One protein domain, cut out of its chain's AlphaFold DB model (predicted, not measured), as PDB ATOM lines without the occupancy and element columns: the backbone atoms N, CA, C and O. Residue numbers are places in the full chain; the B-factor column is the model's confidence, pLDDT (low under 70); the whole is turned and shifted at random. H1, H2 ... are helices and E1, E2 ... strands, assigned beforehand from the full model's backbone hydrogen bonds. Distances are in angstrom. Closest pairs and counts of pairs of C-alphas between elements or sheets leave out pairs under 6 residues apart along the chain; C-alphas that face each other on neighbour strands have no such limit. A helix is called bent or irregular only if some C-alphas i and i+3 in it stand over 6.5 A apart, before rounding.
ATOM      1  N   PHE A  14     183.065 125.073 187.600       92.12
ATOM      2  CA  PHE A  14     182.344 126.217 188.122       92.12
ATOM      3  C   PHE A  14     180.947 126.310 187.495       92.12
ATOM      4  O   PHE A  14     180.784 126.704 186.334       92.12
ATOM      5  N   ARG A  15     179.910 125.994 188.279       91.56
ATOM      6  CA  ARG A  15     178.517 126.113 187.830       91.56
ATOM      7  C   ARG A  15     178.004 127.545 187.963       91.56
ATOM      8  O   ARG A  15     177.763 128.024 189.064       91.56
ATOM      9  N   ILE A  16     177.805 128.220 186.832       92.25
ATOM     10  CA  ILE A  16     177.303 129.603 186.788       92.25
ATOM     11  C   ILE A  16     175.841 129.600 186.351       92.25
ATOM     12  O   ILE A  16     175.487 128.925 185.384       92.25
ATOM     13  N   LYS A  17     174.979 130.370 187.022       89.94
ATOM     14  CA  LYS A  17     173.574 130.540 186.622       89.94
ATOM     15  C   LYS A  17     173.484 131.342 185.317       89.94
ATOM     16  O   LYS A  17     174.298 132.227 185.071       89.94
ATOM     17  N   ALA A  18     172.498 131.046 184.471       89.94
ATOM     18  CA  ALA A  18     172.256 131.878 183.295       89.94
ATOM     19  C   ALA A  18     171.961 133.329 183.716       89.94
ATOM     20  O   ALA A  18     171.279 133.538 184.722       89.94
ATOM     21  N   TRP A  19     172.460 134.298 182.947       89.50
ATOM     22  CA  TRP A  19     172.289 135.737 183.193       89.50
ATOM     23  C   TRP A  19     172.854 136.226 184.538       89.50
ATOM     24  O   TRP A  19     172.261 137.058 185.217       89.50
ATOM     25  N   SER A  20     174.012 135.704 184.942       91.81
ATOM     26  CA  SER A  20     174.740 136.172 186.123       91.81
ATOM     27  C   SER A  20     175.307 137.579 185.907       91.81
ATOM     28  O   SER A  20     175.820 137.898 184.833       91.81
ATOM     29  N   SER A  21     175.228 138.422 186.938       91.69
ATOM     30  CA  SER A  21     175.667 139.820 186.881       91.69
ATOM     31  C   SER A  21     177.190 139.951 186.818       91.69
ATOM     32  O   SER A  21     177.924 139.063 187.249       91.69
ATOM     33  N   ILE A  22     177.693 141.101 186.363       89.31
ATOM     34  CA  ILE A  22     179.143 141.378 186.362       89.31
ATOM     35  C   ILE A  22     179.737 141.294 187.772       89.31
ATOM     36  O   ILE A  22     180.846 140.792 187.943       89.31
ATOM     37  N   ARG A  23     178.997 141.754 188.792       91.31
ATOM     38  CA  ARG A  23     179.448 141.675 190.188       91.31
ATOM     39  C   ARG A  23     179.685 140.230 190.610       91.31
ATOM     40  O   ARG A  23     180.707 139.953 191.212       91.31
ATOM     41  N   TYR A  24     178.824 139.298 190.198       92.69
ATOM     42  CA  TYR A  24     179.035 137.872 190.458       92.69
ATOM     43  C   TYR A  24     180.357 137.364 189.861       92.69
ATOM     44  O   TYR A  24     181.101 136.634 190.511       92.69
ATOM     45  N   TYR A  25     180.702 137.793 188.646       91.62
ATOM     46  CA  TYR A  25     181.988 137.431 188.049       91.62
ATOM     47  C   TYR A  25     183.176 138.005 188.816       91.62
ATOM     48  O   TYR A  25     184.155 137.300 189.033       91.62
ATOM     49  N   ARG A  26     183.084 139.262 189.252       92.56
ATOM     50  CA  ARG A  26     184.154 139.930 189.999       92.56
ATOM     51  C   ARG A  26     184.319 139.373 191.415       92.56
ATOM     52  O   ARG A  26     185.442 139.175 191.852       92.56
ATOM     53  N   ASP A  27     183.217 139.131 192.110       95.44
ATOM     54  CA  ASP A  27     183.219 138.857 193.550       95.44
ATOM     55  C   ASP A  27     183.274 137.351 193.850       95.44
ATOM     56  O   ASP A  27     183.719 136.956 194.922       95.44
ATOM     57  N   VAL A  28     182.839 136.501 192.911       95.12
ATOM     58  CA  VAL A  28     182.702 135.051 193.135       95.12
ATOM     59  C   VAL A  28     183.554 134.237 192.158       95.12
ATOM     60  O   VAL A  28     184.294 133.347 192.573       95.12
ATOM     61  N   VAL A  29     183.491 134.540 190.858       94.06
ATOM     62  CA  VAL A  29     184.211 133.749 189.840       94.06
ATOM     63  C   VAL A  29     185.704 134.084 189.817       94.06
ATOM     64  O   VAL A  29     186.534 133.179 189.767       94.06
ATOM     65  N   LEU A  30     186.056 135.372 189.868       94.94
ATOM     66  CA  LEU A  30     187.439 135.838 189.785       94.94
ATOM     67  C   LEU A  30     188.314 135.330 190.945       94.94
ATOM     68  O   LEU A  30     189.384 134.804 190.647       94.94
ATOM     69  N   PRO A  31     187.901 135.384 192.230       96.38
ATOM     70  CA  PRO A  31     188.708 134.823 193.314       96.38
ATOM     71  C   PRO A  31     188.986 133.332 193.117       96.38
ATOM     72  O   PRO A  31     190.123 132.892 193.271       96.38
ATOM     73  N   LYS A  32     187.978 132.564 192.676       94.38
ATOM     74  CA  LYS A  32     188.148 131.130 192.425       94.38
ATOM     75  C   LYS A  32     189.064 130.848 191.235       94.38
ATOM     76  O   LYS A  32     189.855 129.911 191.281       94.38
ATOM     77  N   LEU A  33     189.005 131.673 190.188       94.25
ATOM     78  CA  LEU A  33     189.953 131.607 189.073       94.25
ATOM     79  C   LEU A  33     191.389 131.899 189.536       94.25
ATOM     80  O   LEU A  33     192.316 131.221 189.099       94.25
ATOM     81  N   LEU A  34     191.587 132.876 190.424       95.50
ATOM     82  CA  LEU A  34     192.910 133.214 190.957       95.50
ATOM     83  C   LEU A  34     193.487 132.108 191.854       95.50
ATOM     84  O   LEU A  34     194.704 131.898 191.833       95.50
ATOM     85  N   GLU A  35     192.629 131.403 192.595       93.69
ATOM     86  CA  GLU A  35     192.971 130.248 193.436       93.69
ATOM     87  C   GLU A  35     193.326 129.008 192.593       93.69
ATOM     88  O   GLU A  35     194.423 128.457 192.702       93.69
ATOM     89  N   GLU A  36     192.428 128.587 191.698       90.69
ATOM     90  CA  GLU A  36     192.586 127.346 190.926       90.69
ATOM     91  C   GLU A  36     193.491 127.500 189.697       90.69
ATOM     92  O   GLU A  36     193.948 126.505 189.131       90.69
ATOM     93  N   LYS A  37     193.766 128.741 189.272       90.50
ATOM     94  CA  LYS A  37     194.458 129.142 188.026       90.50
ATOM     95  C   LYS A  37     193.728 128.767 186.737       90.50
ATOM     96  O   LYS A  37     193.832 129.490 185.750       90.50
ATOM     97  N   VAL A  38     192.988 127.665 186.742       90.75
ATOM     98  CA  VAL A  38     192.166 127.180 185.636       90.75
ATOM     99  C   VAL A  38     190.825 126.733 186.203       90.75
ATOM    100  O   VAL A  38     190.768 125.918 187.120       90.75
ATOM    101  N   ILE A  39     189.735 127.244 185.636       92.19
ATOM    102  CA  ILE A  39     188.374 126.806 185.959       92.19
ATOM    103  C   ILE A  39     187.621 126.479 184.674       92.19
ATOM    104  O   ILE A  39     187.820 127.109 183.635       92.19
ATOM    105  N   ARG A  40     186.705 125.517 184.756       91.56
ATOM    106  CA  ARG A  40     185.764 125.196 183.686       91.56
ATOM    107  C   ARG A  40     184.410 125.792 184.030       91.56
ATOM    108  O   ARG A  40     183.777 125.352 184.979       91.56
ATOM    109  N   ILE A  41     183.934 126.746 183.239       92.19
ATOM    110  CA  ILE A  41     182.585 127.296 183.410       92.19
ATOM    111  C   ILE A  41     181.565 126.363 182.749       92.19
ATOM    112  O   ILE A  41     181.704 126.004 181.579       92.19
ATOM    113  N   SER A  42     180.516 125.992 183.483       89.31
ATOM    114  CA  SER A  42     179.429 125.161 182.969       89.31
ATOM    115  C   SER A  42     178.059 125.626 183.470       89.31
ATOM    116  O   SER A  42     177.921 126.006 184.633       89.31
ATOM    117  N   PRO A  43     176.996 125.539 182.656       89.06
ATOM    118  CA  PRO A  43     176.993 125.487 181.188       89.06
ATOM    119  C   PRO A  43     177.669 126.717 180.551       89.06
ATOM    120  O   PRO A  43     177.779 127.750 181.197       89.06
ATOM    121  N   PHE A  44     178.099 126.648 179.287       81.88
ATOM    122  CA  PHE A  44     178.845 127.754 178.656       81.88
ATOM    123  C   PHE A  44     177.951 128.884 178.110       81.88
ATOM    124  O   PHE A  44     178.332 130.052 178.123       81.88
ATOM    125  N   ALA A  45     176.743 128.561 177.640       83.69
ATOM    126  CA  ALA A  45     175.882 129.522 176.953       83.69
ATOM    127  C   ALA A  45     175.163 130.465 177.930       83.69
ATOM    128  O   ALA A  45     174.683 130.017 178.971       83.69
ATOM    129  N   ASN A  46     175.004 131.745 177.579       82.50
ATOM    130  CA  ASN A  46     174.172 132.717 178.311       82.50
ATOM    131  C   ASN A  46     174.551 132.907 179.795       82.50
ATOM    132  O   ASN A  46     173.669 133.040 180.644       82.50
ATOM    133  N   ARG A  47     175.846 132.850 180.144       89.25
ATOM    134  CA  ARG A  47     176.279 132.991 181.546       89.25
ATOM    135  C   ARG A  47     176.333 134.440 182.019       89.25
ATOM    136  O   ARG A  47     175.769 134.724 183.066       89.25
ATOM    137  N   LEU A  48     176.949 135.344 181.256       84.69
ATOM    138  CA  LEU A  48     176.965 136.771 181.582       84.69
ATOM    139  C   LEU A  48     175.633 137.418 181.191       84.69
ATOM    140  O   LEU A  48     175.130 137.204 180.089       84.69
ATOM    141  N   SER A  49     175.080 138.209 182.102       85.94
ATOM    142  CA  SER A  49     173.856 138.974 181.895       85.94
ATOM    143  C   SER A  49     173.968 140.015 180.770       85.94
ATOM    144  O   SER A  49     175.056 140.477 180.415       85.94
ATOM    145  N   PHE A  50     172.821 140.389 180.202       83.25
ATOM    146  CA  PHE A  50     172.713 141.475 179.224       83.25
ATOM    147  C   PHE A  50     172.642 142.870 179.860       83.25
ATOM    148  O   PHE A  50     172.840 143.858 179.163       83.25
ATOM    149  N   ASP A  51     172.425 142.970 181.171       83.62
ATOM    150  CA  ASP A  51     172.352 144.236 181.922       83.62
ATOM    151  C   ASP A  51     173.728 144.859 182.240       83.62
ATOM    152  O   ASP A  51     173.880 145.664 183.160       83.62
ATOM    153  N   ALA A  52     174.754 144.489 181.477       83.94
ATOM    154  CA  ALA A  52     176.088 145.043 181.616       83.94
ATOM    155  C   ALA A  52     176.133 146.530 181.203       83.94
ATOM    156  O   ALA A  52     175.486 146.911 180.224       83.94
ATOM    157  N   PRO A  53     176.945 147.375 181.876       89.06
ATOM    158  CA  PRO A  53     177.152 148.757 181.465       89.06
ATOM    159  C   PRO A  53     177.608 148.860 180.001       89.06
ATOM    160  O   PRO A  53     178.363 147.996 179.540       89.06
ATOM    161  N   PRO A  54     177.253 149.940 179.279       88.88
ATOM    162  CA  PRO A  54     177.548 150.077 177.850       88.88
ATOM    163  C   PRO A  54     179.022 149.878 177.478       88.88
ATOM    164  O   PRO A  54     179.322 149.285 176.446       88.88
ATOM    165  N   ALA A  55     179.955 150.322 178.325       89.81
ATOM    166  CA  ALA A  55     181.389 150.121 178.105       89.81
ATOM    167  C   ALA A  55     181.778 148.631 178.102       89.81
ATOM    168  O   ALA A  55     182.539 148.188 177.244       89.81
ATOM    169  N   VAL A  56     181.202 147.844 179.016       86.88
ATOM    170  CA  VAL A  56     181.437 146.395 179.104       86.88
ATOM    171  C   VAL A  56     180.799 145.680 177.920       86.88
ATOM    172  O   VAL A  56     181.419 144.786 177.350       86.88
ATOM    173  N   GLN A  57     179.600 146.099 177.501       88.19
ATOM    174  CA  GLN A  57     178.964 145.536 176.309       88.19
ATOM    175  C   GLN A  57     179.787 145.799 175.048       88.19
ATOM    176  O   GLN A  57     180.063 144.866 174.297       88.19
ATOM    177  N   ARG A  58     180.268 147.031 174.850       88.88
ATOM    178  CA  ARG A  58     181.148 147.373 173.719       88.88
ATOM    179  C   ARG A  58     182.412 146.524 173.708       88.88
ATOM    180  O   ARG A  58     182.748 145.968 172.667       88.88
ATOM    181  N   LEU A  59     183.069 146.376 174.859       89.94
ATOM    182  CA  LEU A  59     184.255 145.533 174.981       89.94
ATOM    183  C   LEU A  59     183.946 144.067 174.657       89.94
ATOM    184  O   LEU A  59     184.675 143.453 173.887       89.94
ATOM    185  N   ARG A  60     182.851 143.515 175.198       86.62
ATOM    186  CA  ARG A  60     182.403 142.139 174.920       86.62
ATOM    187  C   ARG A  60     182.226 141.908 173.422       86.62
ATOM    188  O   ARG A  60     182.632 140.879 172.894       86.62
ATOM    189  N   CYS A  61     181.611 142.868 172.750       86.69
ATOM    190  CA  CYS A  61     181.336 142.800 171.326       86.69
ATOM    191  C   CYS A  61     182.601 142.912 170.484       86.69
ATOM    192  O   CYS A  61     182.792 142.090 169.595       86.69
ATOM    193  N   LEU A  62     183.488 143.856 170.809       90.00
ATOM    194  CA  LEU A  62     184.782 143.987 170.145       90.00
ATOM    195  C   LEU A  62     185.630 142.724 170.327       90.00
ATOM    196  O   LEU A  62     186.153 142.197 169.355       90.00
ATOM    197  N   ALA A  63     185.707 142.193 171.548       89.81
ATOM    198  CA  ALA A  63     186.460 140.977 171.834       89.81
ATOM    199  C   ALA A  63     185.929 139.772 171.043       89.81
ATOM    200  O   ALA A  63     186.714 139.036 170.453       89.81
ATOM    201  N   ASN A  64     184.604 139.590 170.980       87.00
ATOM    202  CA  ASN A  64     184.002 138.524 170.174       87.00
ATOM    203  C   ASN A  64     184.231 138.733 168.672       87.00
ATOM    204  O   ASN A  64     184.515 137.769 167.971       87.00
ATOM    205  N   TYR A  65     184.125 139.970 168.185       85.56
ATOM    206  CA  TYR A  65     184.368 140.304 166.783       85.56
ATOM    207  C   TYR A  65     185.814 139.998 166.372       85.56
ATOM    208  O   TYR A  65     186.048 139.367 165.347       85.56
ATOM    209  N   GLU A  66     186.780 140.388 167.203       88.56
ATOM    210  CA  GLU A  66     188.200 140.156 166.934       88.56
ATOM    211  C   GLU A  66     188.601 138.686 167.073       88.56
ATOM    212  O   GLU A  66     189.461 138.209 166.333       88.56
ATOM    213  N   ALA A  67     187.974 137.953 167.998       89.00
ATOM    214  CA  ALA A  67     188.238 136.531 168.190       89.00
ATOM    215  C   ALA A  67     187.626 135.657 167.080       89.00
ATOM    216  O   ALA A  67     188.200 134.632 166.715       89.00
ATOM    217  N   LEU A  68     186.465 136.040 166.540       86.56
ATOM    218  CA  LEU A  68     185.739 135.273 165.525       86.56
ATOM    219  C   LEU A  68     186.130 135.718 164.114       86.56
ATOM    220  O   LEU A  68     185.354 136.350 163.398       86.56
TER     221      LEU A  68
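What this domain is: This is residues 14 to 68 of the 179 residues of a protein of Gossypium aridum (UniProt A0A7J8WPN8). Two helices of similar length stand well away from each other at opposite ends of an open, loosely joined structure: H1 belongs to a small lobe with the short strand E1 and the first printed residues, and H2 sits by itself beyond a long loop. In the lobe, the chain turns back right after H1 into E1, and residues 14 to 15 run beside residues 41 to 42 of E1; at the other end, residues 61 to 68, of which 61 to 67 belong to H2, stick out free. The printed part has 55 residues with two named helices and one named strand, in the order H1, E1, H2 along the chain, and its class is mostly helix. It is only just compact, close to loose, with a radius of gyration of the C-alphas of 11.9 A, and it spans 28 by 23 by 19 A along its three main axes.

Where its parts are: Begin with H1, the longest helix by residues, which takes in residues 22 to 36. Find C-alpha 22, of Ile 22, at (179.143, 141.378, 186.362); from there H1 runs to C-alpha 36, of Glu 36, at (192.586, 127.346, 190.926), and is 20.0 A long from first to last C-alpha. H1 is neither bent nor irregular, but only just: C-alphas 27 and 30 are 6.4 A apart. A little further on look for E1, residues 39 to 42, a strand from Ile 39 to Ser 42 that measures 9.6 A between its first and last C-alphas. Then go on to H2, residues 54 to 67, which is 19.8 A long and not bent; it begins at Pro 54 and ends at Ala 67, whose C-alpha stands at (188.238, 136.531, 168.190).

How they stand to each other: Start again from H1 and look from its residue Leu 33 toward E1. The C-alphas of Leu 33 and Ile 39 are the closest of the two elements, 5.9 A apart, and H1 and E1 have 2 pairs of C-alphas within 8 A. Their centres are 11.6 A apart. E1 pairs with no named strand, but a stretch too short to be named is paired with it: look at residues 14 to 15, which are parallel to residues 41 to 42 of E1. From there move outward to H2. H1 and H2 are apart, with no C-alpha of the one within 8 A of the other, and E1 and H2 are apart by the same test. In the backbone of H2, every O i to N i+4 pair is within hydrogen-bond range; in H1, 8 of 11 such pairs are.

The domain as a whole: The printed part runs from residue 14 to residue 68 of a full chain of 179 residues, and it has no cut. For its greatest extent, look at Glu 36 and Pro 54, whose C-alphas are the two farthest apart in the domain, at 30.2 A. The first and last printed C-alphas, of Phe 14 and Leu 68, are 24.6 A apart. Without residues 61 to 68, which stand free, you find a body of 47 residues spanning 30 by 19 by 15 A, with a radius of gyration of 11.0 A. The link from H1 to E1 is tight, with 2 residues between them, and the link from E1 to H2 is long, with 11. In the B-factor column, the mean pLDDT of the printed part is 89.8, with means of 93 in H1, 91 in E1 and 88 in H2; no printed residue is under 70 in this predicted model.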